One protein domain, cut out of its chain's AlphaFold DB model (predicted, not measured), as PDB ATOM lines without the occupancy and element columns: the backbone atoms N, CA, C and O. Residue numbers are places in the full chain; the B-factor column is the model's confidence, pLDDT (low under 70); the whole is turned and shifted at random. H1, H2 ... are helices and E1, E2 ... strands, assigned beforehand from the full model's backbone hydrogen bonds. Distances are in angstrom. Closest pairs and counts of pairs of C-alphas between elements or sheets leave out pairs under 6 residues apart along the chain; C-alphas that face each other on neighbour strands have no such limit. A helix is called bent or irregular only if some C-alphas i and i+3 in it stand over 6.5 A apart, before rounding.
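AT A GLANCE: This is residues 710 to 730 and 737 to 918 of the 1277 residues of an uncharacterized protein of Halicephalobus sp. NKZ332 (UniProt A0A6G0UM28). Four long helices, H2, H3, H4 and H5, run side by side as a long up-and-down bundle, with the shorter H1 packed on the first part of H2. Beyond one end of the bundle lie a long loop, the small helix H6 and a last helix, H7, whose residues 911 to 918 stick out. The printed part has 203 residues, with seven named helices and one named strand in the order H1, E1, H2, H3, H4, H5, H6, H7; its class is mostly helix. The whole is loose, with a radius of gyration of the C-alphas of 20.6 A, and a rod that spans 73 by 32 by 32 A.

IN THESE COORDINATES: H1, residues 710 to 721, begins with C-alpha 710 at (-49.727, 46.722, -26.425). E1 is residues 725 to 728 and pairs with no named strand. H2, residues 742 to 765, is 34.8 A long from first to last C-alpha. H3, residues 772 to 798, is 42.3 A long and only just irregular: C-alphas 775 and 778 are 6.6 A apart. H4, residues 805 to 834, is 40.7 A long, with a kink of 41 degrees near residue 817. H5, residues 840 to 876, is 51.6 A long, from C-alpha 840 at (-43.920, 70.589, -12.102), with a kink of 33 degrees near residue 858. H6 is residues 896 to 901, and H7, residues 908 to 918, ends with C-alpha 918 at (-25.051, 1.126, -17.254).

HOW THE PARTS SIT: H1 to H5 form an up-and-down bundle, each helix running against the one before it. H1 touches residues 742 to 749 of H2 alone, closest at the C-alphas of Val 719 and Gly 745, 4.8 A apart. H2 and H3 are a helical hairpin, closest at the C-alphas of Pro 752 and Ile 782, 5.1 A apart. H3 and H4 are another, at a shallow tilt of 26 degrees; residues 788 to 796 of H3 touch residues 808 to 820 of H4, closest at the C-alphas of Trp 796 and Thr 812, 5.2 A apart. H4 and H5, a third hairpin, stand at a shallow tilt of 4 degrees, with the C-alphas of Phe 831 and Cys 846 closest at 5.0 A. H5 also touches H2, closest at the C-alphas of Ala 755 and Phe 855, 4.9 A apart, and H3, closest at those of Val 774 and Phe 845, 5.0 A apart. H6 and H7 touch no helix; residues 888 to 889 pair with 903 to 904, parallel. Every O i to N i+4 pair is within hydrogen-bond range in H1, H6 and H7; the counts are 18 of 20 in H2, 18 of 23 in H3, 24 of 26 in H4 and 31 of 33 in H5.

THE WHOLE: The two C-alphas farthest apart are those of Ser 838 and Ser 917, at 74.2 A. Residues 731 to 736 are not printed, and C-alphas 730 and 737 are 18.8 A apart across the cut. The link from H5 to H6, 19 residues, is long. The mean pLDDT of the printed part is 81.9; it is under 70 at residues 726 to 730, 802, 889 to 900 and 903 to 918.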
ATOM      1  N   MET A 710     -51.183  46.753 -26.525       83.25
ATOM      2  CA  MET A 710     -49.727  46.722 -26.425       83.25
ATOM      3  C   MET A 710     -49.256  45.692 -25.391       83.25
ATOM      4  O   MET A 710     -48.450  44.828 -25.727       83.25
ATOM      5  N   SER A 711     -49.807  45.719 -24.175       80.94
ATOM      6  CA  SER A 711     -49.492  44.744 -23.122       80.94
ATOM      7  C   SER A 711     -49.767  43.306 -23.576       80.94
ATOM      8  O   SER A 711     -48.973  42.407 -23.307       80.94
ATOM      9  N   SER A 712     -50.841  43.084 -24.341       81.19
ATOM     10  CA  SER A 712     -51.174  41.769 -24.909       81.19
ATOM     11  C   SER A 712     -50.170  41.313 -25.976       81.19
ATOM     12  O   SER A 712     -49.790  40.141 -26.010       81.19
ATOM     13  N   LEU A 713     -49.717  42.223 -26.846       84.19
ATOM     14  CA  LEU A 713     -48.699  41.935 -27.864       84.19
ATOM     15  C   LEU A 713     -47.343  41.623 -27.227       84.19
ATOM     16  O   LEU A 713     -46.695  40.648 -27.612       84.19
ATOM     17  N   ILE A 714     -46.944  42.414 -26.233       83.56
ATOM     18  CA  ILE A 714     -45.709  42.201 -25.481       83.56
ATOM     19  C   ILE A 714     -45.775  40.866 -24.732       83.56
ATOM     20  O   ILE A 714     -44.848  40.070 -24.832       83.56
ATOM     21  N   PHE A 715     -46.896  40.547 -24.080       83.38
ATOM     22  CA  PHE A 715     -47.096  39.244 -23.442       83.38
ATOM     23  C   PHE A 715     -46.916  38.080 -24.423       83.38
ATOM     24  O   PHE A 715     -46.185  37.128 -24.139       83.38
ATOM     25  N   ALA A 716     -47.541  38.155 -25.602       81.94
ATOM     26  CA  ALA A 716     -47.401  37.126 -26.629       81.94
ATOM     27  C   ALA A 716     -45.940  36.977 -27.094       81.94
ATOM     28  O   ALA A 716     -45.469  35.856 -27.307       81.94
ATOM     29  N   PHE A 717     -45.212  38.091 -27.203       83.44
ATOM     30  CA  PHE A 717     -43.790  38.104 -27.527       83.44
ATOM     31  C   PHE A 717     -42.928  37.476 -26.417       83.44
ATOM     32  O   PHE A 717     -42.108  36.604 -26.716       83.44
ATOM     33  N   CYS A 718     -43.153  37.826 -25.145       81.38
ATOM     34  CA  CYS A 718     -42.460  37.256 -23.983       81.38
ATOM     35  C   CYS A 718     -42.704  35.753 -23.834       81.38
ATOM     36  O   CYS A 718     -41.775  34.978 -23.613       81.38
ATOM     37  N   VAL A 719     -43.946  35.302 -24.020       80.31
ATOM     38  CA  VAL A 719     -44.254  33.869 -24.014       80.31
ATOM     39  C   VAL A 719     -43.560  33.167 -25.179       80.31
ATOM     40  O   VAL A 719     -42.966  32.113 -24.975       80.31
ATOM     41  N   GLY A 720     -43.595  33.742 -26.386       75.38
ATOM     42  CA  GLY A 720     -42.993  33.143 -27.579       75.38
ATOM     43  C   GLY A 720     -41.473  32.979 -27.492       75.38
ATOM     44  O   GLY A 720     -40.938  31.960 -27.928       75.38
ATOM     45  N   THR A 721     -40.782  33.952 -26.906       73.75
ATOM     46  CA  THR A 721     -39.324  33.938 -26.686       73.75
ATOM     47  C   THR A 721     -38.906  33.012 -25.541       73.75
ATOM     48  O   THR A 721     -37.831  32.419 -25.613       73.75
ATOM     49  N   ALA A 722     -39.771  32.789 -24.547       75.62
ATOM     50  CA  ALA A 722     -39.552  31.827 -23.463       75.62
ATOM     51  C   ALA A 722     -39.760  30.348 -23.872       75.62
ATOM     52  O   ALA A 722     -39.541  29.441 -23.058       75.62
ATOM     53  N   LEU A 723     -40.202  30.071 -25.108       78.94
ATOM     54  CA  LEU A 723     -40.351  28.709 -25.627       78.94
ATOM     55  C   LEU A 723     -39.019  28.164 -26.154       78.94
ATOM     56  O   LEU A 723     -38.403  28.708 -27.071       78.94
ATOM     57  N   VAL A 724     -38.617  27.007 -25.633       75.00
ATOM     58  CA  VAL A 724     -37.421  26.287 -26.071       75.00
ATOM     59  C   VAL A 724     -37.816  25.174 -27.036       75.00
ATOM     60  O   VAL A 724     -38.690  24.352 -26.758       75.00
ATOM     61  N   PHE A 725     -37.151  25.115 -28.189       73.62
ATOM     62  CA  PHE A 725     -37.429  24.119 -29.224       73.62
ATOM     63  C   PHE A 725     -36.452  22.942 -29.163       73.62
ATOM     64  O   PHE A 725     -35.236  23.123 -29.200       73.62
ATOM     65  N   LEU A 726     -36.980  21.716 -29.180       64.88
ATOM     66  CA  LEU A 726     -36.179  20.494 -29.264       64.88
ATOM     67  C   LEU A 726     -35.631  20.316 -30.680       64.88
ATOM     68  O   LEU A 726     -36.398  20.121 -31.631       64.88
ATOM     69  N   ARG A 727     -34.299  20.320 -30.821       60.56
ATOM     70  CA  ARG A 727     -33.597  19.992 -32.069       60.56
ATOM     71  C   ARG A 727     -32.896  18.637 -31.963       60.56
ATOM     72  O   ARG A 727     -32.140  18.392 -31.034       60.56
ATOM     73  N   LYS A 728     -33.099  17.775 -32.961       54.03
ATOM     74  CA  LYS A 728     -32.255  16.594 -33.222       54.03
ATOM     75  C   LYS A 728     -31.800  16.685 -34.675       54.03
ATOM     76  O   LYS A 728     -32.632  16.888 -35.558       54.03
ATOM     77  N   ASP A 729     -30.490  16.619 -34.919       52.59
ATOM     78  CA  ASP A 729     -29.891  16.726 -36.260       52.59
ATOM     79  C   ASP A 729     -30.352  17.963 -37.075       52.59
ATOM     80  O   ASP A 729     -30.695  17.852 -38.252       52.59
ATOM     81  N   ASN A 730     -30.381  19.154 -36.459       52.97
ATOM     82  CA  ASN A 730     -30.816  20.428 -37.070       52.97
ATOM     83  C   ASN A 730     -32.295  20.509 -37.507       52.97
ATOM     84  O   ASN A 730     -32.679  21.444 -38.223       52.97
ATOM     85  N   TRP A 737     -41.352  21.381 -23.178       81.69
ATOM     86  CA  TRP A 737     -42.192  21.998 -22.143       81.69
ATOM     87  C   TRP A 737     -41.573  22.010 -20.744       81.69
ATOM     88  O   TRP A 737     -42.073  22.741 -19.890       81.69
ATOM     89  N   VAL A 738     -40.499  21.244 -20.523       78.94
ATOM     90  CA  VAL A 738     -39.746  21.223 -19.257       78.94
ATOM     91  C   VAL A 738     -38.786  22.410 -19.189       78.94
ATOM     92  O   VAL A 738     -38.701  23.078 -18.166       78.94
ATOM     93  N   ARG A 739     -38.092  22.706 -20.298       77.19
ATOM     94  CA  ARG A 739     -37.127  23.817 -20.379       77.19
ATOM     95  C   ARG A 739     -37.758  25.145 -20.815       77.19
ATOM     96  O   ARG A 739     -37.166  26.195 -20.586       77.19
ATOM     97  N   SER A 740     -38.931  25.109 -21.452       84.19
ATOM     98  CA  SER A 740     -39.714  26.308 -21.777       84.19
ATOM     99  C   SER A 740     -40.272  26.941 -20.511       84.19
ATOM    100  O   SER A 740     -40.728  26.233 -19.614       84.19
ATOM    101  N   LYS A 741     -40.291  28.275 -20.458       83.44
ATOM    102  CA  LYS A 741     -40.653  29.023 -19.248       83.44
ATOM    103  C   LYS A 741     -41.753  30.074 -19.471       83.44
ATOM    104  O   LYS A 741     -41.571  31.236 -19.119       83.44
ATOM    105  N   PRO A 742     -42.933  29.702 -19.999       84.06
ATOM    106  CA  PRO A 742     -44.034  30.644 -20.235       84.06
ATOM    107  C   PRO A 742     -44.537  31.340 -18.957       84.06
ATOM    108  O   PRO A 742     -44.979  32.481 -19.034       84.06
ATOM    109  N   ILE A 743     -44.426  30.701 -17.781       85.44
ATOM    110  CA  ILE A 743     -44.752  31.331 -16.485       85.44
ATOM    111  C   ILE A 743     -43.845  32.537 -16.211       85.44
ATOM    112  O   ILE A 743     -44.327  33.555 -15.725       85.44
ATOM    113  N   LEU A 744     -42.558  32.459 -16.563       87.19
ATOM    114  CA  LEU A 744     -41.654  33.604 -16.454       87.19
ATOM    115  C   LEU A 744     -42.013  34.707 -17.446       87.19
ATOM    116  O   LEU A 744     -41.921  35.874 -17.090       87.19
ATOM    117  N   GLY A 745     -42.509  34.356 -18.636       83.44
ATOM    118  CA  GLY A 745     -43.068  35.332 -19.576       83.44
ATOM    119  C   GLY A 745     -44.277  36.094 -19.010       83.44
ATOM    120  O   GLY A 745     -44.421  37.283 -19.273       83.44
ATOM    121  N   LEU A 746     -45.119  35.446 -18.194       85.81
ATOM    122  CA  LEU A 746     -46.205  36.115 -17.463       85.81
ATOM    123  C   LEU A 746     -45.678  36.961 -16.297       85.81
ATOM    124  O   LEU A 746     -46.097  38.104 -16.131       85.81
ATOM    125  N   ALA A 747     -44.747  36.421 -15.507       89.12
ATOM    126  CA  ALA A 747     -44.140  37.135 -14.384       89.12
ATOM    127  C   ALA A 747     -43.386  38.399 -14.835       89.12
ATOM    128  O   ALA A 747     -43.440  39.407 -14.136       89.12
ATOM    129  N   ALA A 748     -42.773  38.367 -16.025       87.88
ATOM    130  CA  ALA A 748     -42.117  39.508 -16.661       87.88
ATOM    131  C   ALA A 748     -43.072  40.684 -16.919       87.88
ATOM    132  O   ALA A 748     -42.648  41.829 -16.875       87.88
ATOM    133  N   LEU A 749     -44.363  40.422 -17.161       88.69
ATOM    134  CA  LEU A 749     -45.369  41.475 -17.328       88.69
ATOM    135  C   LEU A 749     -45.982  41.908 -15.988       88.69
ATOM    136  O   LEU A 749     -46.238  43.088 -15.769       88.69
ATOM    137  N   VAL A 750     -46.237  40.957 -15.086       90.69
ATOM    138  CA  VAL A 750     -46.864  41.240 -13.783       90.69
ATOM    139  C   VAL A 750     -45.944  42.073 -12.888       90.69
ATOM    140  O   VAL A 750     -46.428  42.956 -12.187       90.69
ATOM    141  N   CYS A 751     -44.632  41.828 -12.927       92.50
ATOM    142  CA  CYS A 751     -43.651  42.521 -12.092       92.50
ATOM    143  C   CYS A 751     -43.670  44.060 -12.301       92.50
ATOM    144  O   CYS A 751     -43.958  44.771 -11.333       92.50
ATOM    145  N   PRO A 752     -43.520  44.599 -13.529       92.56
ATOM    146  CA  PRO A 752     -43.619  46.042 -13.775       92.56
ATOM    147  C   PRO A 752     -45.005  46.642 -13.498       92.56
ATOM    148  O   PRO A 752     -45.115  47.800 -13.098       92.56
ATOM    149  N   LEU A 753     -46.083  45.871 -13.692       91.88
ATOM    150  CA  LEU A 753     -47.445  46.326 -13.380       91.88
ATOM    151  C   LEU A 753     -47.650  46.499 -11.869       91.88
ATOM    152  O   LEU A 753     -48.218  47.503 -11.437       91.88
ATOM    153  N   LEU A 754     -47.152  45.554 -11.064       94.50
ATOM    154  CA  LEU A 754     -47.137  45.675  -9.605       94.50
ATOM    155  C   LEU A 754     -46.267  46.853  -9.163       94.50
ATOM    156  O   LEU A 754     -46.688  47.622  -8.303       94.50
ATOM    157  N   ALA A 755     -45.094  47.032  -9.775       95.75
ATOM    158  CA  ALA A 755     -44.215  48.164  -9.495       95.75
ATOM    159  C   ALA A 755     -44.884  49.510  -9.796       95.75
ATOM    160  O   ALA A 755     -44.837  50.417  -8.969       95.75
ATOM    161  N   THR A 756     -45.578  49.615 -10.932       94.19
ATOM    162  CA  THR A 756     -46.349  50.810 -11.303       94.19
ATOM    163  C   THR A 756     -47.436  51.103 -10.265       94.19
ATOM    164  O   THR A 756     -47.558  52.240  -9.812       94.19
ATOM    165  N   GLY A 757     -48.192  50.083  -9.840       94.44
ATOM    166  CA  GLY A 757     -49.211  50.228  -8.797       94.44
ATOM    167  C   GLY A 757     -48.638  50.694  -7.455       94.44
ATOM    168  O   GLY A 757     -49.186  51.609  -6.840       94.44
ATOM    169  N   SER A 758     -47.507  50.124  -7.031       96.31
ATOM    170  CA  SER A 758     -46.804  50.514  -5.802       96.31
ATOM    171  C   SER A 758     -46.241  51.934  -5.881       96.31
ATOM    172  O   SER A 758     -46.404  52.706  -4.938       96.31
ATOM    173  N   ALA A 759     -45.637  52.316  -7.008       95.94
ATOM    174  CA  ALA A 759     -45.089  53.652  -7.211       95.94
ATOM    175  C   ALA A 759     -46.184  54.718  -7.209       95.94
ATOM    176  O   ALA A 759     -46.091  55.702  -6.478       95.94
ATOM    177  N   PHE A 760     -47.255  54.498  -7.978       94.12
ATOM    178  CA  PHE A 760     -48.361  55.447  -8.058       94.12
ATOM    179  C   PHE A 760     -49.059  55.575  -6.704       94.12
ATOM    180  O   PHE A 760     -49.347  56.687  -6.268       94.12
ATOM    181  N   GLY A 761     -49.272  54.448  -6.014       93.56
ATOM    182  CA  GLY A 761     -49.822  54.423  -4.664       93.56
ATOM    183  C   GLY A 761     -48.962  55.189  -3.658       93.56
ATOM    184  O   GLY A 761     -49.506  55.979  -2.895       93.56
ATOM    185  N   LEU A 762     -47.635  55.010  -3.683       94.62
ATOM    186  CA  LEU A 762     -46.709  55.710  -2.787       94.62
ATOM    187  C   LEU A 762     -46.713  57.222  -3.031       94.62
ATOM    188  O   LEU A 762     -46.873  57.986  -2.083       94.62
ATOM    189  N   VAL A 763     -46.568  57.658  -4.284       93.75
ATOM    190  CA  VAL A 763     -46.495  59.088  -4.626       93.75
ATOM    191  C   VAL A 763     -47.812  59.797  -4.291       93.75
ATOM    192  O   VAL A 763     -47.809  60.845  -3.644       93.75
ATOM    193  N   LEU A 764     -48.953  59.181  -4.615       91.75
ATOM    194  CA  LEU A 764     -50.262  59.706  -4.217       91.75
ATOM    195  C   LEU A 764     -50.439  59.723  -2.692       91.75
ATOM    196  O   LEU A 764     -51.025  60.658  -2.152       91.75
ATOM    197  N   TRP A 765     -49.915  58.720  -1.980       91.06
ATOM    198  CA  TRP A 765     -49.956  58.674  -0.516       91.06
ATOM    199  C   TRP A 765     -49.102  59.768   0.138       91.06
ATOM    200  O   TRP A 765     -49.480  60.279   1.190       91.06
ATOM    201  N   THR A 766     -48.003  60.189  -0.500       90.62
ATOM    202  CA  THR A 766     -47.201  61.341  -0.048       90.62
ATOM    203  C   THR A 766     -47.878  62.700  -0.270       90.62
ATOM    204  O   THR A 766     -47.374  63.707   0.220       90.62
ATOM    205  N   GLY A 767     -49.032  62.737  -0.945       86.50
ATOM    206  CA  GLY A 767     -49.805  63.957  -1.192       86.50
ATOM    207  C   GLY A 767     -49.413  64.714  -2.463       86.50
ATOM    208  O   GLY A 767     -49.864  65.842  -2.647       86.50
ATOM    209  N   GLU A 768     -48.599  64.117  -3.337       89.06
ATOM    210  CA  GLU A 768     -48.255  64.701  -4.638       89.06
ATOM    211  C   GLU A 768     -49.397  64.516  -5.648       89.06
ATOM    212  O   GLU A 768     -50.160  63.544  -5.600       89.06
ATOM    213  N   TYR A 769     -49.514  65.462  -6.582       87.62
ATOM    214  CA  TYR A 769     -50.589  65.473  -7.571       87.62
ATOM    215  C   TYR A 769     -50.323  64.520  -8.738       87.62
ATOM    216  O   TYR A 769     -49.212  64.414  -9.256       87.62
ATOM    217  N   TYR A 770     -51.391  63.915  -9.243       87.12
ATOM    218  CA  TYR A 770     -51.394  63.210 -10.517       87.12
ATOM    219  C   TYR A 770     -51.729  64.159 -11.676       87.12
ATOM    220  O   TYR A 770     -52.611  65.008 -11.562       87.12
ATOM    221  N   ASN A 771     -51.054  63.981 -12.811       84.19
ATOM    222  CA  ASN A 771     -51.220  64.763 -14.039       84.19
ATOM    223  C   ASN A 771     -51.313  63.817 -15.251       84.19
ATOM    224  O   ASN A 771     -50.684  62.761 -15.256       84.19
ATOM    225  N   ALA A 772     -52.015  64.214 -16.313       80.50
ATOM    226  CA  ALA A 772     -52.149  63.457 -17.556       80.50
ATOM    227  C   ALA A 772     -50.805  63.043 -18.195       80.50
ATOM    228  O   ALA A 772     -50.722  61.951 -18.755       80.50
ATOM    229  N   ILE A 773     -49.733  63.844 -18.069       82.31
ATOM    230  CA  ILE A 773     -48.385  63.491 -18.580       82.31
ATOM    231  C   ILE A 773     -47.852  62.200 -17.924       82.31
ATOM    232  O   ILE A 773     -47.167  61.400 -18.562       82.31
ATOM    233  N   VAL A 774     -48.227  61.943 -16.664       88.06
ATOM    234  CA  VAL A 774     -47.821  60.752 -15.899       88.06
ATOM    235  C   VAL A 774     -48.387  59.459 -16.507       88.06
ATOM    236  O   VAL A 774     -47.822  58.391 -16.289       88.06
ATOM    237  N   ASN A 775     -49.421  59.528 -17.357       84.94
ATOM    238  CA  ASN A 775     -49.975  58.350 -18.043       84.94
ATOM    239  C   ASN A 775     -48.995  57.630 -18.968       84.94
ATOM    240  O   ASN A 775     -49.239  56.482 -19.329       84.94
ATOM    241  N   ILE A 776     -47.894  58.278 -19.348       84.50
ATOM    242  CA  ILE A 776     -46.848  57.659 -20.166       84.50
ATOM    243  C   ILE A 776     -45.917  56.784 -19.303       84.50
ATOM    244  O   ILE A 776     -45.383  55.793 -19.798       84.50
ATOM    245  N   ALA A 777     -45.766  57.078 -18.005       89.56
ATOM    246  CA  ALA A 777     -44.828  56.383 -17.117       89.56
ATOM    247  C   ALA A 777     -45.021  54.847 -17.059       89.56
ATOM    248  O   ALA A 777     -44.023  54.135 -17.177       89.56
ATOM    249  N   PRO A 778     -46.250  54.286 -16.977       89.69
ATOM    250  CA  PRO A 778     -46.457  52.833 -16.956       89.69
ATOM    251  C   PRO A 778     -45.894  52.112 -18.184       89.69
ATOM    252  O   PRO A 778     -45.392  50.998 -18.070       89.69
ATOM    253  N   PHE A 779     -45.955  52.740 -19.362       87.00
ATOM    254  CA  PHE A 779     -45.425  52.158 -20.595       87.00
ATOM    255  C   PHE A 779     -43.905  51.991 -20.510       87.00
ATOM    256  O   PHE A 779     -43.377  50.944 -20.870       87.00
ATOM    257  N   ILE A 780     -43.226  53.009 -19.983       88.12
ATOM    258  CA  ILE A 780     -41.771  53.032 -19.816       88.12
ATOM    259  C   ILE A 780     -41.331  52.008 -18.773       88.12
ATOM    260  O   ILE A 780     -40.439  51.209 -19.041       88.12
ATOM    261  N   ILE A 781     -42.011  51.971 -17.624       91.75
ATOM    262  CA  ILE A 781     -41.709  51.027 -16.540       91.75
ATOM    263  C   ILE A 781     -41.862  49.575 -17.024       91.75
ATOM    264  O   ILE A 781     -41.032  48.727 -16.702       91.75
ATOM    265  N   ILE A 782     -42.893  49.286 -17.832       90.19
ATOM    266  CA  ILE A 782     -43.083  47.966 -18.455       90.19
ATOM    267  C   ILE A 782     -41.940  47.628 -19.408       90.19
ATOM    268  O   ILE A 782     -41.462  46.497 -19.379       90.19
ATOM    269  N   CYS A 783     -41.500  48.570 -20.243       87.12
ATOM    270  CA  CYS A 783     -40.387  48.340 -21.160       87.12
ATOM    271  C   CYS A 783     -39.093  47.990 -20.412       87.12
ATOM    272  O   CYS A 783     -38.488  46.972 -20.741       87.12
ATOM    273  N   ILE A 784     -38.733  48.768 -19.385       88.62
ATOM    274  CA  ILE A 784     -37.517  48.553 -18.580       88.62
ATOM    275  C   ILE A 784     -37.570  47.191 -17.880       88.62
ATOM    276  O   ILE A 784     -36.705  46.344 -18.077       88.62
ATOM    277  N   GLY A 785     -38.635  46.913 -17.121       90.06
ATOM    278  CA  GLY A 785     -38.679  45.673 -16.342       90.06
ATOM    279  C   GLY A 785     -38.808  44.401 -17.188       90.06
ATOM    280  O   GLY A 785     -38.431  43.317 -16.741       90.06
ATOM    281  N   ILE A 786     -39.311  44.504 -18.423       88.94
ATOM    282  CA  ILE A 786     -39.313  43.377 -19.364       88.94
ATOM    283  C   ILE A 786     -37.917  43.118 -19.929       88.94
ATOM    284  O   ILE A 786     -37.567  41.948 -20.104       88.94
ATOM    285  N   ASP A 787     -37.121  44.156 -20.181       87.31
ATOM    286  CA  ASP A 787     -35.730  43.998 -20.616       87.31
ATOM    287  C   ASP A 787     -34.902  43.253 -19.557       87.31
ATOM    288  O   ASP A 787     -34.313  42.205 -19.843       87.31
ATOM    289  N   ASP A 788     -35.016  43.665 -18.290       89.19
ATOM    290  CA  ASP A 788     -34.375  42.981 -17.160       89.19
ATOM    291  C   ASP A 788     -34.833  41.518 -17.020       89.19
ATOM    292  O   ASP A 788     -34.053  40.613 -16.691       89.19
ATOM    293  N   ALA A 789     -36.118  41.244 -17.269       88.62
ATOM    294  CA  ALA A 789     -36.661  39.886 -17.248       88.62
ATOM    295  C   ALA A 789     -36.092  39.017 -18.372       88.62
ATOM    296  O   ALA A 789     -35.825  37.827 -18.157       88.62
ATOM    297  N   PHE A 790     -35.870  39.597 -19.552       85.31
ATOM    298  CA  PHE A 790     -35.223  38.909 -20.661       85.31
ATOM    299  C   PHE A 790     -33.754  38.632 -20.395       85.31
ATOM    300  O   PHE A 790     -33.307  37.511 -20.656       85.31
ATOM    301  N   LEU A 791     -33.025  39.598 -19.842       85.31
ATOM    302  CA  LEU A 791     -31.626  39.439 -19.475       85.31
ATOM    303  C   LEU A 791     -31.448  38.303 -18.457       85.31
ATOM    304  O   LEU A 791     -30.668  37.372 -18.684       85.31
ATOM    305  N   MET A 792     -32.258  38.295 -17.395       87.56
ATOM    306  CA  MET A 792     -32.234  37.236 -16.381       87.56
ATOM    307  C   MET A 792     -32.659  35.870 -16.945       87.56
ATOM    308  O   MET A 792     -32.052  34.840 -16.636       87.56
ATOM    309  N   GLY A 793     -33.665  35.834 -17.825       84.62
ATOM    310  CA  GLY A 793     -34.075  34.612 -18.522       84.62
ATOM    311  C   GLY A 793     -32.992  34.062 -19.459       84.62
ATOM    312  O   GLY A 793     -32.783  32.846 -19.530       84.62
ATOM    313  N   ALA A 794     -32.269  34.938 -20.157       80.75
ATOM    314  CA  ALA A 794     -31.169  34.570 -21.038       80.75
ATOM    315  C   ALA A 794     -29.980  33.998 -20.251       80.75
ATOM    316  O   ALA A 794     -29.475  32.936 -20.626       80.75
ATOM    317  N   ALA A 795     -29.594  34.635 -19.140       84.56
ATOM    318  CA  ALA A 795     -28.562  34.133 -18.233       84.56
ATOM    319  C   ALA A 795     -28.944  32.759 -17.655       84.56
ATOM    320  O   ALA A 795     -28.161  31.810 -17.728       84.56
ATOM    321  N   TRP A 796     -30.201  32.574 -17.229       86.06
ATOM    322  CA  TRP A 796     -30.686  31.265 -16.774       86.06
ATOM    323  C   TRP A 796     -30.523  30.178 -17.843       86.06
ATOM    324  O   TRP A 796     -30.136  29.045 -17.543       86.06
ATOM    325  N   HIS A 797     -30.822  30.497 -19.105       79.44
ATOM    326  CA  HIS A 797     -30.691  29.542 -20.203       79.44
ATOM    327  C   HIS A 797     -29.238  29.173 -20.539       79.44
ATOM    328  O   HIS A 797     -29.039  28.096 -21.116       79.44
ATOM    329  N   ARG A 798     -28.257  30.015 -20.176       77.00
ATOM    330  CA  ARG A 798     -26.816  29.729 -20.293       77.00
ATOM    331  C   ARG A 798     -26.308  28.794 -19.191       77.00
ATOM    332  O   ARG A 798     -25.400  28.015 -19.464       77.00
ATOM    333  N   THR A 799     -26.914  28.809 -17.998       81.50
ATOM    334  CA  THR A 799     -26.502  27.927 -16.885       81.50
ATOM    335  C   THR A 799     -26.603  26.439 -17.228       81.50
ATOM    336  O   THR A 799     -27.492  26.007 -17.975       81.50
ATOM    337  N   ASN A 800     -25.718  25.630 -16.634       76.88
ATOM    338  CA  ASN A 800     -25.727  24.182 -16.821       76.88
ATOM    339  C   ASN A 800     -26.993  23.557 -16.183       76.88
ATOM    340  O   ASN A 800     -27.175  23.655 -14.964       76.88
ATOM    341  N   PRO A 801     -27.862  22.876 -16.964       72.56
ATOM    342  CA  PRO A 801     -29.086  22.264 -16.446       72.56
ATOM    343  C   PRO A 801     -28.872  21.148 -15.421       72.56
ATOM    344  O   PRO A 801     -29.802  20.824 -14.686       72.56
ATOM    345  N   GLU A 802     -27.682  20.549 -15.373       69.19
ATOM    346  CA  GLU A 802     -27.357  19.440 -14.472       69.19
ATOM    347  C   GLU A 802     -27.021  19.896 -13.047       69.19
ATOM    348  O   GLU A 802     -26.972  19.073 -12.131       69.19
ATOM    349  N   LEU A 803     -26.821  21.196 -12.825       76.69
ATOM    350  CA  LEU A 803     -26.554  21.751 -11.503       76.69
ATOM    351  C   LEU A 803     -27.831  21.834 -10.653       76.69
ATOM    352  O   LEU A 803     -28.954  21.860 -11.158       76.69
ATOM    353  N   SER A 804     -27.667  21.874  -9.327       84.00
ATOM    354  CA  SER A 804     -28.796  22.099  -8.412       84.00
ATOM    355  C   SER A 804     -29.478  23.444  -8.695       84.00
ATOM    356  O   SER A 804     -28.807  24.413  -9.051       84.00
ATOM    357  N   VAL A 805     -30.796  23.524  -8.487       87.25
ATOM    358  CA  VAL A 805     -31.576  24.752  -8.730       87.25
ATOM    359  C   VAL A 805     -30.983  25.945  -7.979       87.25
ATOM    360  O   VAL A 805     -30.777  26.994  -8.578       87.25
ATOM    361  N   ALA A 806     -30.614  25.767  -6.706       88.50
ATOM    362  CA  ALA A 806     -29.989  26.815  -5.901       88.50
ATOM    363  C   ALA A 806     -28.675  27.326  -6.515       88.50
ATOM    364  O   ALA A 806     -28.441  28.533  -6.559       88.50
ATOM    365  N   ARG A 807     -27.833  26.422  -7.042       86.88
ATOM    366  CA  ARG A 807     -26.580  26.809  -7.702       86.88
ATOM    367  C   ARG A 807     -26.828  27.539  -9.022       86.88
ATOM    368  O   ARG A 807     -26.179  28.546  -9.266       86.88
ATOM    369  N   ARG A 808     -27.794  27.083  -9.825       87.56
ATOM    370  CA  ARG A 808     -28.168  27.746 -11.088       87.56
ATOM    371  C   ARG A 808     -28.734  29.143 -10.859       87.56
ATOM    372  O   ARG A 808     -28.401  30.056 -11.604       87.56
ATOM    373  N   VAL A 809     -29.560  29.322  -9.824       90.75
ATOM    374  CA  VAL A 809     -30.063  30.650  -9.433       90.75
ATOM    375  C   VAL A 809     -28.894  31.547  -9.024       90.75
ATOM    376  O   VAL A 809     -28.826  32.678  -9.487       90.75
ATOM    377  N   ALA A 810     -27.946  31.035  -8.230       89.19
ATOM    378  CA  ALA A 810     -26.764  31.797  -7.829       89.19
ATOM    379  C   ALA A 810     -25.897  32.224  -9.028       89.19
ATOM    380  O   ALA A 810     -25.512  33.385  -9.098       89.19
ATOM    381  N   GLU A 811     -25.641  31.324  -9.982       86.06
ATOM    382  CA  GLU A 811     -24.886  31.636 -11.207       86.06
ATOM    383  C   GLU A 811     -25.630  32.646 -12.090       86.06
ATOM    384  O   GLU A 811     -25.046  33.631 -12.536       86.06
ATOM    385  N   THR A 812     -26.942  32.465 -12.259       89.50
ATOM    386  CA  THR A 812     -27.780  33.400 -13.022       89.50
ATOM    387  C   THR A 812     -27.741  34.801 -12.419       89.50
ATOM    388  O   THR A 812     -27.556  35.772 -13.144       89.50
ATOM    389  N   LEU A 813     -27.896  34.918 -11.096       89.88
ATOM    390  CA  LEU A 813     -27.850  36.205 -10.405       89.88
ATOM    391  C   LEU A 813     -26.447  36.814 -10.423       89.88
ATOM    392  O   LEU A 813     -26.333  38.025 -10.549       89.88
ATOM    393  N   SER A 814     -25.384  36.010 -10.332       86.31
ATOM    394  CA  SER A 814     -24.017  36.545 -10.366       86.31
ATOM    395  C   SER A 814     -23.666  37.240 -11.684       86.31
ATOM    396  O   SER A 814     -22.850  38.155 -11.669       86.31
ATOM    397  N   GLU A 815     -24.303  36.848 -12.794       82.50
ATOM    398  CA  GLU A 815     -24.140  37.490 -14.106       82.50
ATOM    399  C   GLU A 815     -25.220  38.565 -14.332       82.50
ATOM    400  O   GLU A 815     -24.913  39.740 -14.513       82.50
ATOM    401  N   ALA A 816     -26.503  38.189 -14.273       88.31
ATOM    402  CA  ALA A 816     -27.598  39.080 -14.655       88.31
ATOM    403  C   ALA A 816     -27.907  40.161 -13.615       88.31
ATOM    404  O   ALA A 816     -28.229  41.281 -13.997       88.31
ATOM    405  N   ALA A 817     -27.823  39.862 -12.312       86.62
ATOM    406  CA  ALA A 817     -28.211  40.842 -11.296       86.62
ATOM    407  C   ALA A 817     -27.252  42.036 -11.269       86.62
ATOM    408  O   ALA A 817     -27.707  43.146 -11.045       86.62
ATOM    409  N   VAL A 818     -25.959  41.832 -11.550       85.38
ATOM    410  CA  VAL A 818     -24.979  42.927 -11.633       85.38
ATOM    411  C   VAL A 818     -25.344  43.886 -12.764       85.38
ATOM    412  O   VAL A 818     -25.438  45.088 -12.531       85.38
ATOM    413  N   ALA A 819     -25.618  43.360 -13.960       84.81
ATOM    414  CA  ALA A 819     -26.035  44.172 -15.099       84.81
ATOM    415  C   ALA A 819     -27.358  44.914 -14.825       84.81
ATOM    416  O   ALA A 819     -27.406  46.127 -14.999       84.81
ATOM    417  N   ILE A 820     -28.375  44.224 -14.288       88.75
ATOM    418  CA  ILE A 820     -29.671  44.825 -13.906       88.75
ATOM    419  C   ILE A 820     -29.500  45.909 -12.825       88.75
ATOM    420  O   ILE A 820     -30.177  46.934 -12.838       88.75
ATOM    421  N   SER A 821     -28.601  45.709 -11.855       89.38
ATOM    422  CA  SER A 821     -28.313  46.719 -10.832       89.38
ATOM    423  C   SER A 821     -27.677  47.968 -11.434       89.38
ATOM    424  O   SER A 821     -28.013  49.067 -11.001       89.38
ATOM    425  N   ILE A 822     -26.775  47.817 -12.409       84.38
ATOM    426  CA  ILE A 822     -26.145  48.955 -13.087       84.38
ATOM    427  C   ILE A 822     -27.222  49.775 -13.796       84.38
ATOM    428  O   ILE A 822     -27.361  50.949 -13.468       84.38
ATOM    429  N   THR A 823     -28.015  49.141 -14.667       87.00
ATOM    430  CA  THR A 823     -29.084  49.791 -15.448       87.00
ATOM    431  C   THR A 823     -30.119  50.471 -14.550       87.00
ATOM    432  O   THR A 823     -30.389  51.668 -14.676       87.00
ATOM    433  N   SER A 824     -30.615  49.759 -13.536       90.12
ATOM    434  CA  SER A 824     -31.613  50.290 -12.602       90.12
ATOM    435  C   SER A 824     -31.092  51.478 -11.787       90.12
ATOM    436  O   SER A 824     -31.809  52.463 -11.614       90.12
ATOM    437  N   ILE A 825     -29.852  51.429 -11.280       88.81
ATOM    438  CA  ILE A 825     -29.265  52.546 -10.517       88.81
ATOM    439  C   ILE A 825     -29.072  53.761 -11.421       88.81
ATOM    440  O   ILE A 825     -29.348  54.888 -11.004       88.81
ATOM    441  N   THR A 826     -28.600  53.552 -12.648       87.88
ATOM    442  CA  THR A 826     -28.394  54.641 -13.595       87.88
ATOM    443  C   THR A 826     -29.694  55.317 -14.001       87.88
ATOM    444  O   THR A 826     -29.771  56.549 -14.017       87.88
ATOM    445  N   ASP A 827     -30.746  54.536 -14.217       89.06
ATOM    446  CA  ASP A 827     -32.081  55.049 -14.491       89.06
ATOM    447  C   ASP A 827     -32.663  55.796 -13.286       89.06
ATOM    448  O   ASP A 827     -33.160  56.918 -13.424       89.06
ATOM    449  N   MET A 828     -32.539  55.237 -12.078       91.12
ATOM    450  CA  MET A 828     -32.942  55.910 -10.841       91.12
ATOM    451  C   MET A 828     -32.232  57.260 -10.679       91.12
ATOM    452  O   MET A 828     -32.871  58.253 -10.341       91.12
ATOM    453  N   LEU A 829     -30.928  57.347 -10.942       89.81
ATOM    454  CA  LEU A 829     -30.210  58.623 -10.870       89.81
ATOM    455  C   LEU A 829     -30.675  59.602 -11.948       89.81
ATOM    456  O   LEU A 829     -30.885  60.775 -11.652       89.81
ATOM    457  N   THR A 830     -30.897  59.124 -13.170       88.94
ATOM    458  CA  THR A 830     -31.334  59.952 -14.300       88.94
ATOM    459  C   THR A 830     -32.717  60.563 -14.047       88.94
ATOM    460  O   THR A 830     -32.895  61.780 -14.153       88.94
ATOM    461  N   PHE A 831     -33.692  59.760 -13.611       91.00
ATOM    462  CA  PHE A 831     -35.009  60.269 -13.215       91.00
ATOM    463  C   PHE A 831     -34.966  61.060 -11.899       91.00
ATOM    464  O   PHE A 831     -35.724  62.018 -11.736       91.00
ATOM    465  N   GLY A 832     -34.045  60.739 -10.987       91.75
ATOM    466  CA  GLY A 832     -33.783  61.523  -9.779       91.75
ATOM    467  C   GLY A 832     -33.306  62.945 -10.094       91.75
ATOM    468  O   GLY A 832     -33.824  63.905  -9.527       91.75
ATOM    469  N   ILE A 833     -32.400  63.102 -11.063       89.62
ATOM    470  CA  ILE A 833     -31.973  64.409 -11.591       89.62
ATOM    471  C   ILE A 833     -33.158  65.135 -12.231       89.62
ATOM    472  O   ILE A 833     -33.363  66.324 -11.989       89.62
ATOM    473  N   GLY A 834     -34.002  64.415 -12.975       88.44
ATOM    474  CA  GLY A 834     -35.238  64.962 -13.538       88.44
ATOM    475  C   GLY A 834     -36.185  65.568 -12.490       88.44
ATOM    476  O   GLY A 834     -36.837  66.576 -12.774       88.44
ATOM    477  N   CYS A 835     -36.201  65.042 -11.257       90.06
ATOM    478  CA  CYS A 835     -36.992  65.587 -10.145       90.06
ATOM    479  C   CYS A 835     -36.507  66.964  -9.655       90.06
ATOM    480  O   CYS A 835     -37.270  67.672  -9.005       90.06
ATOM    481  N   MET A 836     -35.267  67.362  -9.964       86.56
ATOM    482  CA  MET A 836     -34.730  68.686  -9.615       86.56
ATOM    483  C   MET A 836     -35.176  69.790 -10.586       86.56
ATOM    484  O   MET A 836     -34.874  70.964 -10.369       86.56
ATOM    485  N   THR A 837     -35.887  69.435 -11.659       86.81
ATOM    486  CA  THR A 837     -36.400  70.399 -12.638       86.81
ATOM    487  C   THR A 837     -37.448  71.311 -11.997       86.81
ATOM    488  O   THR A 837     -38.329  70.849 -11.275       86.81
ATOM    489  N   SER A 838     -37.407  72.607 -12.314       84.88
ATOM    490  CA  SER A 838     -38.363  73.602 -11.802       84.88
ATOM    491  C   SER A 838     -39.779  73.472 -12.379       84.88
ATOM    492  O   SER A 838     -40.706  74.081 -11.851       84.88
ATOM    493  N   LEU A 839     -39.949  72.699 -13.458       86.38
ATOM    494  CA  LEU A 839     -41.216  72.466 -14.153       86.38
ATOM    495  C   LEU A 839     -42.005  71.325 -13.482       86.38
ATOM    496  O   LEU A 839     -41.579  70.166 -13.585       86.38
ATOM    497  N   PRO A 840     -43.173  71.594 -12.863       87.81
ATOM    498  CA  PRO A 840     -43.920  70.589 -12.102       87.81
ATOM    499  C   PRO A 840     -44.343  69.370 -12.925       87.81
ATOM    500  O   PRO A 840     -44.271  68.247 -12.435       87.81
ATOM    501  N   GLY A 841     -44.727  69.549 -14.193       86.31
ATOM    502  CA  GLY A 841     -45.097  68.438 -15.076       86.31
ATOM    503  C   GLY A 841     -43.968  67.427 -15.294       86.31
ATOM    504  O   GLY A 841     -44.204  66.222 -15.222       86.31
ATOM    505  N   VAL A 842     -42.740  67.918 -15.504       88.38
ATOM    506  CA  VAL A 842     -41.534  67.084 -15.657       88.38
ATOM    507  C   VAL A 842     -41.151  66.468 -14.315       88.38
ATOM    508  O   VAL A 842     -40.940  65.259 -14.244       88.38
ATOM    509  N   ARG A 843     -41.147  67.269 -13.240       90.75
ATOM    510  CA  ARG A 843     -40.850  66.818 -11.871       90.75
ATOM    511  C   ARG A 843     -41.734  65.645 -11.461       90.75
ATOM    512  O   ARG A 843     -41.216  64.621 -11.028       90.75
ATOM    513  N   LEU A 844     -43.052  65.777 -11.625       91.38
ATOM    514  CA  LEU A 844     -44.013  64.730 -11.281       91.38
ATOM    515  C   LEU A 844     -43.775  63.480 -12.130       91.38
ATOM    516  O   LEU A 844     -43.611  62.397 -11.577       91.38
ATOM    517  N   PHE A 845     -43.674  63.612 -13.455       91.94
ATOM    518  CA  PHE A 845     -43.389  62.475 -14.332       91.94
ATOM    519  C   PHE A 845     -42.116  61.715 -13.913       91.94
ATOM    520  O   PHE A 845     -42.134  60.484 -13.801       91.94
ATOM    521  N   CYS A 846     -41.033  62.442 -13.632       92.44
ATOM    522  CA  CYS A 846     -39.771  61.874 -13.176       92.44
ATOM    523  C   CYS A 846     -39.904  61.219 -11.796       92.44
ATOM    524  O   CYS A 846     -39.372  60.132 -11.608       92.44
ATOM    525  N   LEU A 847     -40.669  61.801 -10.867       94.06
ATOM    526  CA  LEU A 847     -40.906  61.244  -9.532       94.06
ATOM    527  C   LEU A 847     -41.671  59.912  -9.581       94.06
ATOM    528  O   LEU A 847     -41.268  58.939  -8.941       94.06
ATOM    529  N   TYR A 848     -42.756  59.848 -10.361       95.06
ATOM    530  CA  TYR A 848     -43.522  58.611 -10.554       95.06
ATOM    531  C   TYR A 848     -42.673  57.527 -11.225       95.06
ATOM    532  O   TYR A 848     -42.712  56.366 -10.814       95.06
ATOM    533  N   THR A 849     -41.876  57.903 -12.226       93.88
ATOM    534  CA  THR A 849     -41.002  56.970 -12.950       93.88
ATOM    535  C   THR A 849     -39.830  56.495 -12.086       93.88
ATOM    536  O   THR A 849     -39.538  55.304 -12.078       93.88
ATOM    537  N   PHE A 850     -39.231  57.376 -11.279       94.81
ATOM    538  CA  PHE A 850     -38.169  57.054 -10.320       94.81
ATOM    539  C   PHE A 850     -38.599  55.951  -9.348       94.81
ATOM    540  O   PHE A 850     -37.930  54.920  -9.224       94.81
ATOM    541  N   TRP A 851     -39.748  56.128  -8.689       95.88
ATOM    542  CA  TRP A 851     -40.283  55.108  -7.787       95.88
ATOM    543  C   TRP A 851     -40.750  53.865  -8.542       95.88
ATOM    544  O   TRP A 851     -40.577  52.757  -8.041       95.88
ATOM    545  N   GLY A 852     -41.283  54.031  -9.756       95.75
ATOM    546  CA  GLY A 852     -41.635  52.933 -10.655       95.75
ATOM    547  C   GLY A 852     -40.459  52.002 -10.909       95.75
ATOM    548  O   GLY A 852     -40.556  50.807 -10.653       95.75
ATOM    549  N   ILE A 853     -39.326  52.558 -11.331       94.12
ATOM    550  CA  ILE A 853     -38.092  51.814 -11.609       94.12
ATOM    551  C   ILE A 853     -37.509  51.230 -10.322       94.12
ATOM    552  O   ILE A 853     -37.132  50.061 -10.300       94.12
ATOM    553  N   THR A 854     -37.538  51.984  -9.219       95.00
ATOM    554  CA  THR A 854     -37.093  51.493  -7.905       95.00
ATOM    555  C   THR A 854     -37.862  50.234  -7.486       95.00
ATOM    556  O   THR A 854     -37.259  49.228  -7.106       95.00
ATOM    557  N   PHE A 855     -39.196  50.250  -7.573       96.75
ATOM    558  CA  PHE A 855     -40.009  49.077  -7.248       96.75
ATOM    559  C   PHE A 855     -39.854  47.953  -8.271       96.75
ATOM    560  O   PHE A 855     -39.847  46.789  -7.869       96.75
ATOM    561  N   THR A 856     -39.686  48.275  -9.556       95.25
ATOM    562  CA  THR A 856     -39.395  47.279 -10.595       95.25
ATOM    563  C   THR A 856     -38.111  46.536 -10.263       95.25
ATOM    564  O   THR A 856     -38.148  45.316 -10.182       95.25
ATOM    565  N   TYR A 857     -37.024  47.238  -9.941       94.31
ATOM    566  CA  TYR A 857     -35.759  46.632  -9.527       94.31
ATOM    567  C   TYR A 857     -35.923  45.720  -8.298       94.31
ATOM    568  O   TYR A 857     -35.495  44.562  -8.308       94.31
ATOM    569  N   ILE A 858     -36.614  46.195  -7.252       95.06
ATOM    570  CA  ILE A 858     -36.887  45.398  -6.043       95.06
ATOM    571  C   ILE A 858     -37.649  44.116  -6.399       95.06
ATOM    572  O   ILE A 858     -37.258  43.026  -5.974       95.06
ATOM    573  N   TYR A 859     -38.732  44.213  -7.173       95.44
ATOM    574  CA  TYR A 859     -39.536  43.055  -7.566       95.44
ATOM    575  C   TYR A 859     -38.811  42.136  -8.550       95.44
ATOM    576  O   TYR A 859     -39.007  40.921  -8.499       95.44
ATOM    577  N   GLN A 860     -37.916  42.669  -9.370       92.19
ATOM    578  CA  GLN A 860     -37.105  41.889 -10.287       92.19
ATOM    579  C   GLN A 860     -36.106  41.006  -9.529       92.19
ATOM    580  O   GLN A 860     -36.042  39.797  -9.753       92.19
ATOM    581  N   ILE A 861     -35.391  41.567  -8.551       91.81
ATOM    582  CA  ILE A 861     -34.422  40.810  -7.746       91.81
ATOM    583  C   ILE A 861     -35.110  39.855  -6.760       91.81
ATOM    584  O   ILE A 861     -34.570  38.786  -6.471       91.81
ATOM    585  N   THR A 862     -36.305  40.188  -6.261       92.44
ATOM    586  CA  THR A 862     -37.012  39.374  -5.254       92.44
ATOM    587  C   THR A 862     -38.079  38.460  -5.863       92.44
ATOM    588  O   THR A 862     -37.894  37.243  -5.933       92.44
ATOM    589  N   TYR A 863     -39.201  39.027  -6.306       94.00
ATOM    590  CA  TYR A 863     -40.366  38.299  -6.806       94.00
ATOM    591  C   TYR A 863     -40.051  37.498  -8.074       94.00
ATOM    592  O   TYR A 863     -40.324  36.296  -8.118       94.00
ATOM    593  N   PHE A 864     -39.443  38.118  -9.087       93.19
ATOM    594  CA  PHE A 864     -39.146  37.429 -10.343       93.19
ATOM    595  C   PHE A 864     -38.114  36.311 -10.139       93.19
ATOM    596  O   PHE A 864     -38.315  35.198 -10.625       93.19
ATOM    597  N   THR A 865     -37.072  36.546  -9.337       92.31
ATOM    598  CA  THR A 865     -36.105  35.512  -8.931       92.31
ATOM    599  C   THR A 865     -36.765  34.344  -8.193       92.31
ATOM    600  O   THR A 865     -36.423  33.187  -8.438       92.31
ATOM    601  N   ALA A 866     -37.747  34.599  -7.323       93.00
ATOM    602  CA  ALA A 866     -38.490  33.534  -6.649       93.00
ATOM    603  C   ALA A 866     -39.305  32.686  -7.643       93.00
ATOM    604  O   ALA A 866     -39.296  31.454  -7.572       93.00
ATOM    605  N   VAL A 867     -39.958  33.325  -8.621       92.81
ATOM    606  CA  VAL A 867     -40.662  32.621  -9.707       92.81
ATOM    607  C   VAL A 867     -39.678  31.844 -10.591       92.81
ATOM    608  O   VAL A 867     -39.975  30.717 -11.002       92.81
ATOM    609  N   LEU A 868     -38.485  32.393 -10.843       91.31
ATOM    610  CA  LEU A 868     -37.405  31.719 -11.563       91.31
ATOM    611  C   LEU A 868     -36.944  30.455 -10.832       91.31
ATOM    612  O   LEU A 868     -36.843  29.399 -11.460       91.31
ATOM    613  N   ALA A 869     -36.730  30.538  -9.517       91.75
ATOM    614  CA  ALA A 869     -36.358  29.403  -8.678       91.75
ATOM    615  C   ALA A 869     -37.439  28.311  -8.702       91.75
ATOM    616  O   ALA A 869     -37.132  27.144  -8.951       91.75
ATOM    617  N   TYR A 870     -38.714  28.689  -8.559       91.06
ATOM    618  CA  TYR A 870     -39.840  27.753  -8.655       91.06
ATOM    619  C   TYR A 870     -39.931  27.097 -10.042       91.06
ATOM    620  O   TYR A 870     -40.139  25.888 -10.169       91.06
ATOM    621  N   SER A 871     -39.707  27.867 -11.110       89.44
ATOM    622  CA  SER A 871     -39.606  27.321 -12.464       89.44
ATOM    623  C   SER A 871     -38.416  26.372 -12.622       89.44
ATOM    624  O   SER A 871     -38.538  25.371 -13.325       89.44
ATOM    625  N   GLY A 872     -37.285  26.658 -11.980       87.88
ATOM    626  CA  GLY A 872     -36.128  25.768 -11.930       87.88
ATOM    627  C   GLY A 872     -36.429  24.449 -11.215       87.88
ATOM    628  O   GLY A 872     -36.031  23.395 -11.700       87.88
ATOM    629  N   GLU A 873     -37.197  24.468 -10.124       87.38
ATOM    630  CA  GLU A 873     -37.652  23.235  -9.467       87.38
ATOM    631  C   GLU A 873     -38.600  22.404 -10.337       87.38
ATOM    632  O   GLU A 873     -38.534  21.173 -10.327       87.38
ATOM    633  N   MET A 874     -39.495  23.055 -11.086       85.94
ATOM    634  CA  MET A 874     -40.359  22.361 -12.045       85.94
ATOM    635  C   MET A 874     -39.540  21.717 -13.169       85.94
ATOM    636  O   MET A 874     -39.821  20.579 -13.547       85.94
ATOM    637  N   GLU A 875     -38.512  22.417 -13.655       83.88
ATOM    638  CA  GLU A 875     -37.552  21.913 -14.643       83.88
ATOM    639  C   GLU A 875     -36.807  20.677 -14.103       83.88
ATOM    640  O   GLU A 875     -36.746  19.652 -14.781       83.88
ATOM    641  N   ASP A 876     -36.342  20.725 -12.850       81.88
ATOM    642  CA  ASP A 876     -35.638  19.621 -12.187       81.88
ATOM    643  C   ASP A 876     -36.522  18.372 -11.990       81.88
ATOM    644  O   ASP A 876     -36.103  17.234 -12.217       81.88
ATOM    645  N   LYS A 877     -37.796  18.584 -11.636       80.19
ATOM    646  CA  LYS A 877     -38.798  17.520 -11.452       80.19
ATOM    647  C   LYS A 877     -39.370  16.984 -12.778       80.19
ATOM    648  O   LYS A 877     -40.196  16.064 -12.747       80.19
ATOM    649  N   GLY A 878     -38.975  17.540 -13.930       76.88
ATOM    650  CA  GLY A 878     -39.494  17.161 -15.250       76.88
ATOM    651  C   GLY A 878     -40.980  17.493 -15.440       76.88
ATOM    652  O   GLY A 878     -41.712  16.753 -16.104       76.88
ATOM    653  N   ILE A 879     -41.456  18.561 -14.799       81.12
ATOM    654  CA  ILE A 879     -42.858  18.986 -14.809       81.12
ATOM    655  C   ILE A 879     -43.112  19.918 -15.999       81.12
ATOM    656  O   ILE A 879     -42.286  20.749 -16.365       81.12
ATOM    657  N   HIS A 880     -44.288  19.786 -16.605       83.75
ATOM    658  CA  HIS A 880     -44.759  20.646 -17.676       83.75
ATOM    659  C   HIS A 880     -44.978  22.073 -17.164       83.75
ATOM    660  O   HIS A 880     -45.820  22.304 -16.297       83.75
ATOM    661  N   SER A 881     -44.316  23.039 -17.796       79.06
ATOM    662  CA  SER A 881     -44.322  24.449 -17.385       79.06
ATOM    663  C   SER A 881     -45.692  25.140 -17.335       79.06
ATOM    664  O   SER A 881     -45.872  26.000 -16.492       79.06
ATOM    665  N   LEU A 882     -46.667  24.807 -18.196       78.00
ATOM    666  CA  LEU A 882     -48.047  25.341 -18.100       78.00
ATOM    667  C   LEU A 882     -49.003  24.513 -17.228       78.00
ATOM    668  O   LEU A 882     -49.732  25.071 -16.418       78.00
ATOM    669  N   PHE A 883     -49.056  23.191 -17.431       79.25
ATOM    670  CA  PHE A 883     -50.108  22.349 -16.846       79.25
ATOM    671  C   PHE A 883     -49.736  21.717 -15.500       79.25
ATOM    672  O   PHE A 883     -50.594  21.099 -14.877       79.25
ATOM    673  N   GLY A 884     -48.478  21.807 -15.055       76.69
ATOM    674  CA  GLY A 884     -48.045  21.222 -13.779       76.69
ATOM    675  C   GLY A 884     -48.028  19.685 -13.748       76.69
ATOM    676  O   GLY A 884     -47.922  19.086 -12.682       76.69
ATOM    677  N   ILE A 885     -48.125  19.022 -14.906       81.19
ATOM    678  CA  ILE A 885     -48.146  17.553 -15.047       81.19
ATOM    679  C   ILE A 885     -46.749  17.057 -15.452       81.19
ATOM    680  O   ILE A 885     -46.075  17.730 -16.222       81.19
ATOM    681  N   LYS A 886     -46.298  15.874 -15.002       78.88
ATOM    682  CA  LYS A 886     -45.009  15.297 -15.446       78.88
ATOM    683  C   LYS A 886     -44.957  15.119 -16.972       78.88
ATOM    684  O   LYS A 886     -45.850  14.506 -17.562       78.88
ATOM    685  N   CYS A 887     -43.896  15.622 -17.600       73.94
ATOM    686  CA  CYS A 887     -43.664  15.485 -19.034       73.94
ATOM    687  C   CYS A 887     -43.219  14.066 -19.410       73.94
ATOM    688  O   CYS A 887     -42.559  13.355 -18.653       73.94
ATOM    689  N   ILE A 888     -43.568  13.657 -20.629       70.12
ATOM    690  CA  ILE A 888     -43.187  12.371 -21.211       70.12
ATOM    691  C   ILE A 888     -41.838  12.541 -21.918       70.12
ATOM    692  O   ILE A 888     -41.649  13.475 -22.699       70.12
ATOM    693  N   HIS A 889     -40.907  11.614 -21.692       65.75
ATOM    694  CA  HIS A 889     -39.614  11.626 -22.377       65.75
ATOM    695  C   HIS A 889     -39.786  11.462 -23.901       65.75
ATOM    696  O   HIS A 889     -40.655  10.712 -24.363       65.75
ATOM    697  N   LEU A 890     -38.944  12.133 -24.697       60.50
ATOM    698  CA  LEU A 890     -39.077  12.223 -26.163       60.50
ATOM    699  C   LEU A 890     -39.166  10.851 -26.871       60.50
ATOM    700  O   LEU A 890     -39.814  10.728 -27.913       60.50
ATOM    701  N   GLU A 891     -38.539   9.822 -26.299       59.34
ATOM    702  CA  GLU A 891     -38.519   8.451 -26.829       59.34
ATOM    703  C   GLU A 891     -39.818   7.669 -26.569       59.34
ATOM    704  O   GLU A 891     -40.187   6.825 -27.381       59.34
ATOM    705  N   LEU A 892     -40.563   8.004 -25.510       59.34
ATOM    706  CA  LEU A 892     -41.843   7.376 -25.142       59.34
ATOM    707  C   LEU A 892     -43.061   8.053 -25.799       59.34
ATOM    708  O   LEU A 892     -44.167   7.505 -25.830       59.34
ATOM    709  N   ALA A 893     -42.887   9.258 -26.348       61.44
ATOM    710  CA  ALA A 893     -43.948   9.999 -27.017       61.44
ATOM    711  C   ALA A 893     -44.193   9.465 -28.447       61.44
ATOM    712  O   ALA A 893     -43.653   9.979 -29.429       61.44
ATOM    713  N   ASN A 894     -45.042   8.440 -28.580       56.34
ATOM    714  CA  ASN A 894     -45.305   7.753 -29.859       56.34
ATOM    715  C   ASN A 894     -46.162   8.557 -30.863       56.34
ATOM    716  O   ASN A 894     -46.137   8.282 -32.062       56.34
ATOM    717  N   THR A 895     -46.914   9.565 -30.409       69.88
ATOM    718  CA  THR A 895     -47.855  10.345 -31.240       69.88
ATOM    719  C   THR A 895     -47.381  11.786 -31.442       69.88
ATOM    720  O   THR A 895     -46.845  12.395 -30.520       69.88
ATOM    721  N   LYS A 896     -47.640  12.384 -32.618       63.03
ATOM    722  CA  LYS A 896     -47.280  13.792 -32.901       63.03
ATOM    723  C   LYS A 896     -47.916  14.789 -31.929       63.03
ATOM    724  O   LYS A 896     -47.254  15.739 -31.539       63.03
ATOM    725  N   LEU A 897     -49.162  14.544 -31.515       64.19
ATOM    726  CA  LEU A 897     -49.865  15.373 -30.532       64.19
ATOM    727  C   LEU A 897     -49.184  15.301 -29.154       64.19
ATOM    728  O   LEU A 897     -48.924  16.327 -28.538       64.19
ATOM    729  N   LYS A 898     -48.791  14.091 -28.722       66.38
ATOM    730  CA  LYS A 898     -48.032  13.881 -27.479       66.38
ATOM    731  C   LYS A 898     -46.644  14.523 -27.532       66.38
ATOM    732  O   LYS A 898     -46.206  15.090 -26.543       66.38
ATOM    733  N   ARG A 899     -45.980  14.499 -28.693       67.44
ATOM    734  CA  ARG A 899     -44.697  15.194 -28.903       67.44
ATOM    735  C   ARG A 899     -44.814  16.717 -28.902       67.44
ATOM    736  O   ARG A 899     -43.852  17.378 -28.543       67.44
ATOM    737  N   LEU A 900     -45.953  17.262 -29.329       69.94
ATOM    738  CA  LEU A 900     -46.159  18.707 -29.391       69.94
ATOM    739  C   LEU A 900     -46.587  19.294 -28.043       69.94
ATOM    740  O   LEU A 900     -46.140  20.385 -27.725       69.94
ATOM    741  N   PHE A 901     -47.418  18.588 -27.270       73.50
ATOM    742  CA  PHE A 901     -48.031  19.115 -26.039       73.50
ATOM    743  C   PHE A 901     -47.516  18.492 -24.736       73.50
ATOM    744  O   PHE A 901     -47.794  19.028 -23.677       73.50
ATOM    745  N   PHE A 902     -46.810  17.357 -24.774       71.06
ATOM    746  CA  PHE A 902     -46.465  16.615 -23.551       71.06
ATOM    747  C   PHE A 902     -45.005  16.142 -23.487       71.06
ATOM    748  O   PHE A 902     -44.650  15.438 -22.544       71.06
ATOM    749  N   ALA A 903     -44.154  16.493 -24.459       66.25
ATOM    750  CA  ALA A 903     -42.750  16.076 -24.471       66.25
ATOM    751  C   ALA A 903     -41.832  17.032 -23.689       66.25
ATOM    752  O   ALA A 903     -42.027  18.246 -23.715       66.25
ATOM    753  N   GLY A 904     -40.806  16.468 -23.044       69.50
ATOM    754  CA  GLY A 904     -39.746  17.201 -22.343       69.50
ATOM    755  C   GLY A 904     -38.376  16.538 -22.501       69.50
ATOM    756  O   GLY A 904     -38.310  15.330 -22.759       69.50
ATOM    757  N   SER A 905     -37.291  17.316 -22.394       64.44
ATOM    758  CA  SER A 905     -35.911  16.812 -22.558       64.44
ATOM    759  C   SER A 905     -35.246  16.263 -21.298       64.44
ATOM    760  O   SER A 905     -34.305  15.487 -21.438       64.44
ATOM    761  N   ILE A 906     -35.695  16.650 -20.100       60.31
ATOM    762  CA  ILE A 906     -35.034  16.318 -18.830       60.31
ATOM    763  C   ILE A 906     -35.980  15.469 -17.977       60.31
ATOM    764  O   ILE A 906     -37.090  15.892 -17.654       60.31
ATOM    765  N   CYS A 907     -35.540  14.263 -17.613       51.09
ATOM    766  CA  CYS A 907     -36.174  13.447 -16.580       51.09
ATOM    767  C   CYS A 907     -35.069  12.725 -15.797       51.09
ATOM    768  O   CYS A 907     -34.644  11.636 -16.182       51.09
ATOM    769  N   ARG A 908     -34.584  13.338 -14.705       50.28
ATOM    770  CA  ARG A 908     -33.483  12.799 -13.878       50.28
ATOM    771  C   ARG A 908     -33.737  11.369 -13.385       50.28
ATOM    772  O   ARG A 908     -32.801  10.586 -13.311       50.28
ATOM    773  N   ASP A 909     -34.992  10.995 -13.127       45.69
ATOM    774  CA  ASP A 909     -35.374   9.617 -12.763       45.69
ATOM    775  C   ASP A 909     -35.112   8.596 -13.886       45.69
ATOM    776  O   ASP A 909     -34.905   7.414 -13.611       45.69
ATOM    777  N   TYR A 910     -35.143   9.020 -15.153       48.59
ATOM    778  CA  TYR A 910     -34.874   8.159 -16.305       48.59
ATOM    779  C   TYR A 910     -33.369   8.021 -16.557       48.59
ATOM    780  O   TYR A 910     -32.892   6.901 -16.729       48.59
ATOM    781  N   ASP A 911     -32.620   9.126 -16.499       49.03
ATOM    782  CA  ASP A 911     -31.158   9.105 -16.649       49.03
ATOM    783  C   ASP A 911     -30.478   8.425 -15.456       49.03
ATOM    784  O   ASP A 911     -29.601   7.599 -15.663       49.03
ATOM    785  N   ARG A 912     -30.960   8.615 -14.220       46.84
ATOM    786  CA  ARG A 912     -30.469   7.872 -13.048       46.84
ATOM    787  C   ARG A 912     -30.735   6.371 -13.158       46.84
ATOM    788  O   ARG A 912     -29.856   5.581 -12.836       46.84
ATOM    789  N   LYS A 913     -31.907   5.959 -13.661       47.59
ATOM    790  CA  LYS A 913     -32.186   4.540 -13.953       47.59
ATOM    791  C   LYS A 913     -31.306   4.006 -15.078       47.59
ATOM    792  O   LYS A 913     -30.898   2.851 -15.016       47.59
ATOM    793  N   ARG A 914     -30.991   4.814 -16.092       46.03
ATOM    794  CA  ARG A 914     -30.088   4.458 -17.197       46.03
ATOM    795  C   ARG A 914     -28.622   4.380 -16.753       46.03
ATOM    796  O   ARG A 914     -27.909   3.484 -17.200       46.03
ATOM    797  N   ASP A 915     -28.195   5.249 -15.847       48.69
ATOM    798  CA  ASP A 915     -26.864   5.256 -15.233       48.69
ATOM    799  C   ASP A 915     -26.703   4.131 -14.209       48.69
ATOM    800  O   ASP A 915     -25.658   3.495 -14.166       48.69
ATOM    801  N   GLU A 916     -27.740   3.800 -13.434       49.12
ATOM    802  CA  GLU A 916     -27.766   2.581 -12.615       49.12
ATOM    803  C   GLU A 916     -27.723   1.329 -13.512       49.12
ATOM    804  O   GLU A 916     -26.948   0.416 -13.245       49.12
ATOM    805  N   SER A 917     -28.453   1.314 -14.637       47.00
ATOM    806  CA  SER A 917     -28.420   0.207 -15.615       47.00
ATOM    807  C   SER A 917     -27.052   0.039 -16.286       47.00
ATOM    808  O   SER A 917     -26.609  -1.085 -16.505       47.00
ATOM    809  N   SER A 918     -26.368   1.142 -16.602       48.47
ATOM    810  CA  SER A 918     -25.051   1.126 -17.254       48.47
ATOM    811  C   SER A 918     -23.892   0.942 -16.268       48.47
ATOM    812  O   SER A 918     -22.893   0.327 -16.629       48.47
TER     813      SER A 918